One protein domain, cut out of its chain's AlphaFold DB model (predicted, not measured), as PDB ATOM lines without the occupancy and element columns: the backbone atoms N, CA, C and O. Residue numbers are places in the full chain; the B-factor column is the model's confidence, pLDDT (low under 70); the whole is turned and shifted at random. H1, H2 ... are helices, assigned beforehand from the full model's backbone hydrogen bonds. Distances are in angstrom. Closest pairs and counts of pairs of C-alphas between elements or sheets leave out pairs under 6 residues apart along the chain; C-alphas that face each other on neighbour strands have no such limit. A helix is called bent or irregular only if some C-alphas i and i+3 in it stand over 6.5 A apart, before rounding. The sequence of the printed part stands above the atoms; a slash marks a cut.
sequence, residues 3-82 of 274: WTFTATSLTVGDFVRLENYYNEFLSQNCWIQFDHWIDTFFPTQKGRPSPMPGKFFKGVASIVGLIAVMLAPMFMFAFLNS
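This is residues 3 to 82 of the 274 residues of the protein "Piezo_RRas_bdg domain-containing protein" of Syphacia muris (UniProt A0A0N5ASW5). Two long helices, H1 and then H2, make a wide, open V: a loop, residues 42 to 51, joins them at its point, and the space between is empty. Residues 3 to 11 form a hook before H1, and H2 kinks near its far end. The printed part has 80 residues, no named strand, and is all helix; it is extended, with a radius of gyration of the C-alphas of 21.8 A, and flat, spanning 54 by 52 by 18 A.

H1, residues 12 to 41, runs 43.7 A from C-alpha 12 at (-18.957, 68.055, -5.850). H2, residues 52 to 80, was assigned as one helix by its hydrogen bonds but is bent: C-alphas 70 and 73 are 6.8 A apart. Its arms are H2a, residues 52 to 70, 27.4 A, and H2b, residues 73 to 80, ending at C-alpha 80 (24.760, 69.690, -1.044).

H1 is apart from H2a and H2b. H2a and H2b stand at a steep tilt of 56 degrees. Every O i to N i+4 pair is within hydrogen-bond range in H2a and H2b, and 25 of 26 in H1.

The C-alphas farthest apart, of Ser 9 and Ser 82, are 58.1 A apart. The printed part has no cut, and the link from H1 to H2 is short. Residues 81 to 82 are under 70 in pLDDT.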
ATOM      1  N   TRP A   3     -15.375  67.969 -12.831       92.81
ATOM      2  CA  TRP A   3     -16.706  68.304 -12.303       92.81
ATOM      3  C   TRP A   3     -17.200  69.690 -12.747       92.81
ATOM      4  O   TRP A   3     -18.371  69.843 -13.071       92.81
ATOM      5  N   THR A   4     -16.321  70.701 -12.802       92.75
ATOM      6  CA  THR A   4     -16.735  72.088 -13.093       92.75
ATOM      7  C   THR A   4     -17.172  72.297 -14.541       92.75
ATOM      8  O   THR A   4     -17.901  73.242 -14.817       92.75
ATOM      9  N   PHE A   5     -16.720  71.444 -15.465       93.19
ATOM     10  CA  PHE A   5     -17.000  71.570 -16.900       93.19
ATOM     11  C   PHE A   5     -17.993  70.526 -17.424       93.19
ATOM     12  O   PHE A   5     -18.357  70.563 -18.598       93.19
ATOM     13  N   THR A   6     -18.463  69.620 -16.566       90.94
ATOM     14  CA  THR A   6     -19.417  68.571 -16.936       90.94
ATOM     15  C   THR A   6     -20.809  68.940 -16.442       90.94
ATOM     16  O   THR A   6     -20.998  69.239 -15.265       90.94
ATOM     17  N   ALA A   7     -21.810  68.882 -17.321       91.12
ATOM     18  CA  ALA A   7     -23.202  69.061 -16.923       91.12
ATOM     19  C   ALA A   7     -23.680  67.833 -16.124       91.12
ATOM     20  O   ALA A   7     -24.126  66.842 -16.700       91.12
ATOM     21  N   THR A   8     -23.555  67.887 -14.796       91.69
ATOM     22  CA  THR A   8     -23.983  66.833 -13.865       91.69
ATOM     23  C   THR A   8     -24.930  67.383 -12.802       91.69
ATOM     24  O   THR A   8     -24.814  68.533 -12.384       91.69
ATOM     25  N   SER A   9     -25.874  66.556 -12.353       92.38
ATOM     26  CA  SER A   9     -26.771  66.867 -11.235       92.38
ATOM     27  C   SER A   9     -26.175  66.503  -9.870       92.38
ATOM     28  O   SER A   9     -26.816  66.727  -8.845       92.38
ATOM     29  N   LEU A  10     -24.983  65.896  -9.849       93.44
ATOM     30  CA  LEU A  10     -24.288  65.497  -8.627       93.44
ATOM     31  C   LEU A  10     -23.606  66.695  -7.961       93.44
ATOM     32  O   LEU A  10     -22.999  67.542  -8.625       93.44
ATOM     33  N   THR A  11     -23.632  66.720  -6.627       93.06
ATOM     34  CA  THR A  11     -22.800  67.650  -5.856       93.06
ATOM     35  C   THR A  11     -21.314  67.327  -6.059       93.06
ATOM     36  O   THR A  11     -20.960  66.212  -6.448       93.06
ATOM     37  N   VAL A  12     -20.418  68.279  -5.767       92.62
ATOM     38  CA  VAL A  12     -18.957  68.055  -5.850       92.62
ATOM     39  C   VAL A  12     -18.539  66.815  -5.053       92.62
ATOM     40  O   VAL A  12     -17.741  66.013  -5.529       92.62
ATOM     41  N   GLY A  13     -19.086  66.650  -3.843       93.56
ATOM     42  CA  GLY A  13     -18.754  65.532  -2.961       93.56
ATOM     43  C   GLY A  13     -19.193  64.187  -3.536       93.56
ATOM     44  O   GLY A  13     -18.413  63.235  -3.527       93.56
ATOM     45  N   ASP A  14     -20.403  64.121  -4.095       94.50
ATOM     46  CA  ASP A  14     -20.926  62.893  -4.703       94.50
ATOM     47  C   ASP A  14     -20.176  62.531  -5.989       94.50
ATOM     48  O   ASP A  14     -19.901  61.357  -6.230       94.50
ATOM     49  N   PHE A  15     -19.782  63.532  -6.783       95.00
ATOM     50  CA  PHE A  15     -18.964  63.330  -7.977       95.00
ATOM     51  C   PHE A  15     -17.579  62.770  -7.634       95.00
ATOM     52  O   PHE A  15     -17.161  61.772  -8.214       95.00
ATOM     53  N   VAL A  16     -16.882  63.358  -6.652       94.38
ATOM     54  CA  VAL A  16     -15.574  62.852  -6.193       94.38
ATOM     55  C   VAL A  16     -15.702  61.439  -5.626       94.38
ATOM     56  O   VAL A  16     -14.835  60.597  -5.859       94.38
ATOM     57  N   ARG A  17     -16.787  61.145  -4.905       95.50
ATOM     58  CA  ARG A  17     -17.023  59.807  -4.355       95.50
ATOM     59  C   ARG A  17     -17.267  58.769  -5.451       95.50
ATOM     60  O   ARG A  17     -16.711  57.675  -5.368       95.50
ATOM     61  N   LEU A  18     -18.072  59.106  -6.459       95.12
ATOM     62  CA  LEU A  18     -18.294  58.257  -7.630       95.12
ATOM     63  C   LEU A  18     -16.976  57.986  -8.368       95.12
ATOM     64  O   LEU A  18     -16.690  56.836  -8.690       95.12
ATOM     65  N   GLU A  19     -16.143  59.011  -8.542       94.81
ATOM     66  CA  GLU A  19     -14.831  58.891  -9.181       94.81
ATOM     67  C   GLU A  19     -13.866  58.003  -8.376       94.81
ATOM     68  O   GLU A  19     -13.163  57.169  -8.943       94.81
ATOM     69  N   ASN A  20     -13.852  58.106  -7.043       96.12
ATOM     70  CA  ASN A  20     -13.023  57.225  -6.216       96.12
ATOM     71  C   ASN A  20     -13.449  55.752  -6.341       96.12
ATOM     72  O   ASN A  20     -12.600  54.887  -6.542       96.12
ATOM     73  N   TYR A  21     -14.757  55.463  -6.290       97.06
ATOM     74  CA  TYR A  21     -15.258  54.099  -6.500       97.06
ATOM     75  C   TYR A  21     -14.928  53.571  -7.895       97.06
ATOM     76  O   TYR A  21     -14.549  52.408  -8.037       97.06
ATOM     77  N   TYR A  22     -15.055  54.416  -8.919       95.81
ATOM     78  CA  TYR A  22     -14.691  54.050 -10.281       95.81
ATOM     79  C   TYR A  22     -13.202  53.685 -10.383       95.81
ATOM     80  O   TYR A  22     -12.871  52.635 -10.932       95.81
ATOM     81  N   ASN A  23     -12.314  54.483  -9.784       96.00
ATOM     82  CA  ASN A  23     -10.875  54.212  -9.771       96.00
ATOM     83  C   ASN A  23     -10.513  52.933  -8.998       96.00
ATOM     84  O   ASN A  23      -9.678  52.152  -9.459       96.00
ATOM     85  N   GLU A  24     -11.158  52.671  -7.859       96.12
ATOM     86  CA  GLU A  24     -10.976  51.421  -7.108       96.12
ATOM     87  C   GLU A  24     -11.432  50.201  -7.918       96.12
ATOM     88  O   GLU A  24     -10.690  49.220  -8.034       96.12
ATOM     89  N   PHE A  25     -12.619  50.269  -8.528       96.62
ATOM     90  CA  PHE A  25     -13.151  49.194  -9.366       96.62
ATOM     91  C   PHE A  25     -12.255  48.931 -10.578       96.62
ATOM     92  O   PHE A  25     -11.915  47.783 -10.871       96.62
ATOM     93  N   LEU A  26     -11.826  49.993 -11.263       96.38
ATOM     94  CA  LEU A  26     -10.942  49.885 -12.414       96.38
ATOM     95  C   LEU A  26      -9.594  49.269 -12.019       96.38
ATOM     96  O   LEU A  26      -9.106  48.382 -12.716       96.38
ATOM     97  N   SER A  27      -9.023  49.674 -10.878       95.44
ATOM     98  CA  SER A  27      -7.790  49.082 -10.350       95.44
ATOM     99  C   SER A  27      -7.944  47.577 -10.110       95.44
ATOM    100  O   SER A  27      -7.115  46.796 -10.577       95.44
ATOM    101  N   GLN A  28      -9.025  47.149  -9.451       95.50
ATOM    102  CA  GLN A  28      -9.301  45.728  -9.211       95.50
ATOM    103  C   GLN A  28      -9.480  44.945 -10.515       95.50
ATOM    104  O   GLN A  28      -8.915  43.862 -10.661       95.50
ATOM    105  N   ASN A  29     -10.217  45.497 -11.479       95.50
ATOM    106  CA  ASN A  29     -10.418  44.853 -12.771       95.50
ATOM    107  C   ASN A  29      -9.093  44.687 -13.536       95.50
ATOM    108  O   ASN A  29      -8.824  43.612 -14.073       95.50
ATOM    109  N   CYS A  30      -8.225  45.704 -13.520       95.94
ATOM    110  CA  CYS A  30      -6.878  45.614 -14.086       95.94
ATOM    111  C   CYS A  30      -6.029  44.537 -13.392       95.94
ATOM    112  O   CYS A  30      -5.337  43.786 -14.073       95.94
ATOM    113  N   TRP A  31      -6.102  44.414 -12.060       95.38
ATOM    114  CA  TRP A  31      -5.405  43.353 -11.321       95.38
ATOM    115  C   TRP A  31      -5.881  41.952 -11.715       95.38
ATOM    116  O   TRP A  31      -5.049  41.075 -11.932       95.38
ATOM    117  N   ILE A  32      -7.193  41.744 -11.856       93.12
ATOM    118  CA  ILE A  32      -7.765  40.457 -12.284       93.12
ATOM    119  C   ILE A  32      -7.322  40.115 -13.713       93.12
ATOM    120  O   ILE A  32      -6.897  38.994 -13.985       93.12
ATOM    121  N   GLN A  33      -7.384  41.083 -14.633       93.25
ATOM    122  CA  GLN A  33      -6.926  40.889 -16.012       93.25
ATOM    123  C   GLN A  33      -5.429  40.576 -16.081       93.25
ATOM    124  O   GLN A  33      -5.015  39.711 -16.852       93.25
ATOM    125  N   PHE A  34      -4.624  41.255 -15.264       90.50
ATOM    126  CA  PHE A  34      -3.194  41.001 -15.157       90.50
ATOM    127  C   PHE A  34      -2.896  39.595 -14.621       90.50
ATOM    128  O   PHE A  34      -2.020  38.921 -15.156       90.50
ATOM    129  N   ASP A  35      -3.646  39.124 -13.622       87.75
ATOM    130  CA  ASP A  35      -3.515  37.765 -13.079       87.75
ATOM    131  C   ASP A  35      -3.843  36.701 -14.141       87.75
ATOM    132  O   ASP A  35      -3.043  35.801 -14.390       87.75
ATOM    133  N   HIS A  36      -4.950  36.872 -14.876       88.31
ATOM    134  CA  HIS A  36      -5.301  36.004 -16.010       88.31
ATOM    135  C   HIS A  36      -4.226  36.005 -17.111       88.31
ATOM    136  O   HIS A  36      -3.920  34.961 -17.698       88.31
ATOM    137  N   TRP A  37      -3.651  37.175 -17.406       89.44
ATOM    138  CA  TRP A  37      -2.557  37.299 -18.365       89.44
ATOM    139  C   TRP A  37      -1.317  36.538 -17.883       89.44
ATOM    140  O   TRP A  37      -0.770  35.744 -18.647       89.44
ATOM    141  N   ILE A  38      -0.912  36.698 -16.617       84.50
ATOM    142  CA  ILE A  38       0.212  35.949 -16.033       84.50
ATOM    143  C   ILE A  38      -0.037  34.445 -16.101       84.50
ATOM    144  O   ILE A  38       0.849  33.726 -16.559       84.50
ATOM    145  N   ASP A  39      -1.217  33.966 -15.706       81.38
ATOM    146  CA  ASP A  39      -1.543  32.535 -15.692       81.38
ATOM    147  C   ASP A  39      -1.471  31.893 -17.090       81.38
ATOM    148  O   ASP A  39      -1.156  30.709 -17.213       81.38
ATOM    149  N   THR A  40      -1.708  32.676 -18.150       83.75
ATOM    150  CA  THR A  40      -1.602  32.208 -19.542       83.75
ATOM    151  C   THR A  40      -0.156  31.882 -19.931       83.75
ATOM    152  O   THR A  40       0.087  30.912 -20.648       83.75
ATOM    153  N   PHE A  41       0.815  32.671 -19.460       81.94
ATOM    154  CA  PHE A  41       2.237  32.503 -19.797       81.94
ATOM    155  C   PHE A  41       3.033  31.741 -18.725       81.94
ATOM    156  O   PHE A  41       4.029  31.089 -19.038       81.94
ATOM    157  N   PHE A  42       2.592  31.794 -17.467       78.75
ATOM    158  CA  PHE A  42       3.231  31.196 -16.298       78.75
ATOM    159  C   PHE A  42       2.175  30.491 -15.432       78.75
ATOM    160  O   PHE A  42       1.775  31.031 -14.400       78.75
ATOM    161  N   PRO A  43       1.717  29.283 -15.813       74.69
ATOM    162  CA  PRO A  43       0.639  28.602 -15.107       74.69
ATOM    163  C   PRO A  43       1.061  28.268 -13.675       74.69
ATOM    164  O   PRO A  43       1.898  27.391 -13.429       74.69
ATOM    165  N   THR A  44       0.472  28.966 -12.707       71.69
ATOM    166  CA  THR A  44       0.704  28.695 -11.291       71.69
ATOM    167  C   THR A  44      -0.246  27.599 -10.803       71.69
ATOM    168  O   THR A  44      -1.453  27.621 -11.037       71.69
ATOM    169  N   GLN A  45       0.282  26.574 -10.125       73.31
ATOM    170  CA  GLN A  45      -0.571  25.533  -9.544       73.31
ATOM    171  C   GLN A  45      -1.302  26.084  -8.315       73.31
ATOM    172  O   GLN A  45      -0.680  26.355  -7.281       73.31
ATOM    173  N   LYS A  46      -2.628  26.221  -8.417       74.69
ATOM    174  CA  LYS A  46      -3.493  26.676  -7.319       74.69
ATOM    175  C   LYS A  46      -3.342  25.744  -6.109       74.69
ATOM    176  O   LYS A  46      -3.366  24.524  -6.248       74.69
ATOM    177  N   GLY A  47      -3.157  26.320  -4.919       77.44
ATOM    178  CA  GLY A  47      -3.001  25.573  -3.662       77.44
ATOM    179  C   GLY A  47      -1.563  25.199  -3.276       77.44
ATOM    180  O   GLY A  47      -1.368  24.607  -2.216       77.44
ATOM    181  N   ARG A  48      -0.543  25.558  -4.074       78.44
ATOM    182  CA  ARG A  48       0.868  25.439  -3.661       78.44
ATOM    183  C   ARG A  48       1.397  26.733  -3.031       78.44
ATOM    184  O   ARG A  48       1.004  27.823  -3.443       78.44
ATOM    185  N   PRO A  49       2.310  26.643  -2.043       77.56
ATOM    186  CA  PRO A  49       2.941  27.826  -1.472       77.56
ATOM    187  C   PRO A  49       3.770  28.551  -2.538       77.56
ATOM    188  O   PRO A  49       4.499  27.921  -3.302       77.56
ATOM    189  N   SER A  50       3.693  29.884  -2.567       77.00
ATOM    190  CA  SER A  50       4.490  30.686  -3.500       77.00
ATOM    191  C   SER A  50       6.001  30.490  -3.284       77.00
ATOM    192  O   SER A  50       6.437  30.303  -2.138       77.00
ATOM    193  N   PRO A  51       6.802  30.524  -4.369       80.31
ATOM    194  CA  PRO A  51       8.217  30.173  -4.333       80.31
ATOM    195  C   PRO A  51       8.995  31.090  -3.382       80.31
ATOM    196  O   PRO A  51       8.852  32.316  -3.410       80.31
ATOM    197  N   MET A  52       9.841  30.483  -2.545       81.75
ATOM    198  CA  MET A  52      10.616  31.178  -1.510       81.75
ATOM    199  C   MET A  52      11.467  32.348  -2.056       81.75
ATOM    200  O   MET A  52      11.424  33.414  -1.437       81.75
ATOM    201  N   PRO A  53      12.152  32.243  -3.220       85.25
ATOM    202  CA  PRO A  53      12.944  33.354  -3.759       85.25
ATOM    203  C   PRO A  53      12.113  34.608  -4.063       85.25
ATOM    204  O   PRO A  53      12.544  35.722  -3.773       85.25
ATOM    205  N   GLY A  54      10.891  34.440  -4.584       83.62
ATOM    206  CA  GLY A  54      10.005  35.561  -4.912       83.62
ATOM    207  C   GLY A  54       9.495  36.294  -3.671       83.62
ATOM    208  O   GLY A  54       9.403  37.522  -3.668       83.62
ATOM    209  N   LYS A  55       9.219  35.553  -2.589       86.44
ATOM    210  CA  LYS A  55       8.855  36.138  -1.287       86.44
ATOM    211  C   LYS A  55      10.012  36.931  -0.695       86.44
ATOM    212  O   LYS A  55       9.818  38.062  -0.258       86.44
ATOM    213  N   PHE A  56      11.205  36.341  -0.713       91.56
ATOM    214  CA  PHE A  56      12.403  36.967  -0.174       91.56
ATOM    215  C   PHE A  56      12.739  38.258  -0.922       91.56
ATOM    216  O   PHE A  56      12.916  39.289  -0.286       91.56
ATOM    217  N   PHE A  57      12.724  38.246  -2.259       92.69
ATOM    218  CA  PHE A  57      13.006  39.439  -3.057       92.69
ATOM    219  C   PHE A  57      12.010  40.574  -2.793       92.69
ATOM    220  O   PHE A  57      12.429  41.699  -2.550       92.69
ATOM    221  N   LYS A  58      10.698  40.288  -2.768       91.00
ATOM    222  CA  LYS A  58       9.671  41.305  -2.468       91.00
ATOM    223  C   LYS A  58       9.833  41.886  -1.057       91.00
ATOM    224  O   LYS A  58       9.708  43.094  -0.878       91.00
ATOM    225  N   GLY A  59      10.138  41.040  -0.070       93.56
ATOM    226  CA  GLY A  59      10.378  41.470   1.308       93.56
ATOM    227  C   GLY A  59      11.639  42.325   1.448       93.56
ATOM    228  O   GLY A  59      11.578  43.431   1.979       93.56
ATOM    229  N   VAL A  60      12.766  41.851   0.913       95.62
ATOM    230  CA  VAL A  60      14.043  42.577   0.940       95.62
ATOM    231  C   VAL A  60      13.942  43.892   0.174       95.62
ATOM    232  O   VAL A  60      14.380  44.912   0.691       95.62
ATOM    233  N   ALA A  61      13.312  43.908  -1.005       95.94
ATOM    234  CA  ALA A  61      13.115  45.132  -1.778       95.94
ATOM    235  C   ALA A  61      12.302  46.183  -1.002       95.94
ATOM    236  O   ALA A  61      12.656  47.360  -1.026       95.94
ATOM    237  N   SER A  62      11.263  45.766  -0.269       95.44
ATOM    238  CA  SER A  62      10.475  46.662   0.590       95.44
ATOM    239  C   SER A  62      11.316  47.261   1.724       95.44
ATOM    240  O   SER A  62      11.328  48.476   1.922       95.44
ATOM    241  N   ILE A  63      12.093  46.424   2.422       96.62
ATOM    242  CA  ILE A  63      12.969  46.868   3.516       96.62
ATOM    243  C   ILE A  63      14.061  47.814   2.995       96.62
ATOM    244  O   ILE A  63      14.299  48.865   3.585       96.62
ATOM    245  N   VAL A  64      14.697  47.482   1.868       96.50
ATOM    246  CA  VAL A  64      15.712  48.334   1.223       96.50
ATOM    247  C   VAL A  64      15.111  49.671   0.790       96.50
ATOM    248  O   VAL A  64      15.731  50.707   1.017       96.50
ATOM    249  N   GLY A  65      13.900  49.675   0.225       96.44
ATOM    250  CA  GLY A  65      13.189  50.904  -0.131       96.44
ATOM    251  C   GLY A  65      12.942  51.807   1.078       96.44
ATOM    252  O   GLY A  65      13.195  53.009   1.013       96.44
ATOM    253  N   LEU A  66      12.534  51.230   2.210       96.12
ATOM    254  CA  LEU A  66      12.340  51.969   3.459       96.12
ATOM    255  C   LEU A  66      13.653  52.568   3.987       96.12
ATOM    256  O   LEU A  66      13.686  53.743   4.354       96.12
ATOM    257  N   ILE A  67      14.745  51.798   3.966       96.56
ATOM    258  CA  ILE A  67      16.079  52.287   4.345       96.56
ATOM    259  C   ILE A  67      16.513  53.435   3.424       96.56
ATOM    260  O   ILE A  67      17.007  54.454   3.904       96.56
ATOM    261  N   ALA A  68      16.294  53.311   2.113       95.12
ATOM    262  CA  ALA A  68      16.636  54.351   1.150       95.12
ATOM    263  C   ALA A  68      15.865  55.653   1.412       95.12
ATOM    264  O   ALA A  68      16.471  56.719   1.377       95.12
ATOM    265  N   VAL A  69      14.570  55.589   1.740       95.81
ATOM    266  CA  VAL A  69      13.770  56.779   2.090       95.81
ATOM    267  C   VAL A  69      14.275  57.443   3.374       95.81
ATOM    268  O   VAL A  69      14.331  58.668   3.439       95.81
ATOM    269  N   MET A  70      14.690  56.662   4.376       94.69
ATOM    270  CA  MET A  70      15.274  57.210   5.608       94.69
ATOM    271  C   MET A  70      16.654  57.842   5.378       94.69
ATOM    272  O   MET A  70      16.967  58.868   5.977       94.69
ATOM    273  N   LEU A  71      17.482  57.251   4.510       94.31
ATOM    274  CA  LEU A  71      18.841  57.729   4.250       94.31
ATOM    275  C   LEU A  71      18.920  58.817   3.172       94.31
ATOM    276  O   LEU A  71      19.870  59.596   3.179       94.31
ATOM    277  N   ALA A  72      17.955  58.901   2.254       92.12
ATOM    278  CA  ALA A  72      17.973  59.864   1.155       92.12
ATOM    279  C   ALA A  72      18.123  61.324   1.627       92.12
ATOM    280  O   ALA A  72      18.981  62.014   1.073       92.12
ATOM    281  N   PRO A  73      17.414  61.800   2.675       90.62
ATOM    282  CA  PRO A  73      17.642  63.139   3.217       90.62
ATOM    283  C   PRO A  73      19.071  63.325   3.740       90.62
ATOM    284  O   PRO A  73      19.703  64.339   3.461       90.62
ATOM    285  N   MET A  74      19.613  62.329   4.451       88.94
ATOM    286  CA  MET A  74      20.970  62.380   5.005       88.94
ATOM    287  C   MET A  74      22.028  62.464   3.897       88.94
ATOM    288  O   MET A  74      22.930  63.299   3.960       88.94
ATOM    289  N   PHE A  75      21.890  61.643   2.853       87.19
ATOM    290  CA  PHE A  75      22.775  61.687   1.693       87.19
ATOM    291  C   PHE A  75      22.651  63.007   0.931       87.19
ATOM    292  O   PHE A  75      23.666  63.584   0.550       87.19
ATOM    293  N   MET A  76      21.434  63.527   0.753       87.62
ATOM    294  CA  MET A  76      21.210  64.799   0.068       87.62
ATOM    295  C   MET A  76      21.947  65.951   0.761       87.62
ATOM    296  O   MET A  76      22.652  66.705   0.091       87.62
ATOM    297  N   PHE A  77      21.871  66.060   2.091       83.81
ATOM    298  CA  PHE A  77      22.614  67.088   2.829       83.81
ATOM    299  C   PHE A  77      24.134  66.920   2.724       83.81
ATOM    300  O   PHE A  77      24.851  67.916   2.605       83.81
ATOM    301  N   ALA A  78      24.631  65.681   2.725       81.69
ATOM    302  CA  ALA A  78      26.056  65.412   2.557       81.69
ATOM    303  C   ALA A  78      26.576  65.870   1.180       81.69
ATOM    304  O   ALA A  78      27.657  66.449   1.098       81.69
ATOM    305  N   PHE A  79      25.798  65.675   0.110       77.56
ATOM    306  CA  PHE A  79      26.185  66.110  -1.235       77.56
ATOM    307  C   PHE A  79      26.031  67.619  -1.453       77.56
ATOM    308  O   PHE A  79      26.878  68.223  -2.107       77.56
ATOM    309  N   LEU A  80      24.994  68.248  -0.889       71.00
ATOM    310  CA  LEU A  80      24.760  69.690  -1.044       71.00
ATOM    311  C   LEU A  80      25.892  70.540  -0.448       71.00
ATOM    312  O   LEU A  80      26.276  71.546  -1.039       71.00
ATOM    313  N   ASN A  81      26.470  70.117   0.678       61.03
ATOM    314  CA  ASN A  81      27.575  70.829   1.327       61.03
ATOM    315  C   ASN A  81      28.949  70.561   0.687       61.03
ATOM    316  O   ASN A  81      29.939  71.165   1.096       61.03
ATOM    317  N   SER A  82      29.038  69.669  -0.304       56.34
ATOM    318  CA  SER A  82      30.318  69.267  -0.900       56.34
ATOM    319  C   SER A  82      30.843  70.235  -1.971       56.34
ATOM    320  O   SER A  82      31.969  70.060  -2.437       56.34
TER     321      SER A  82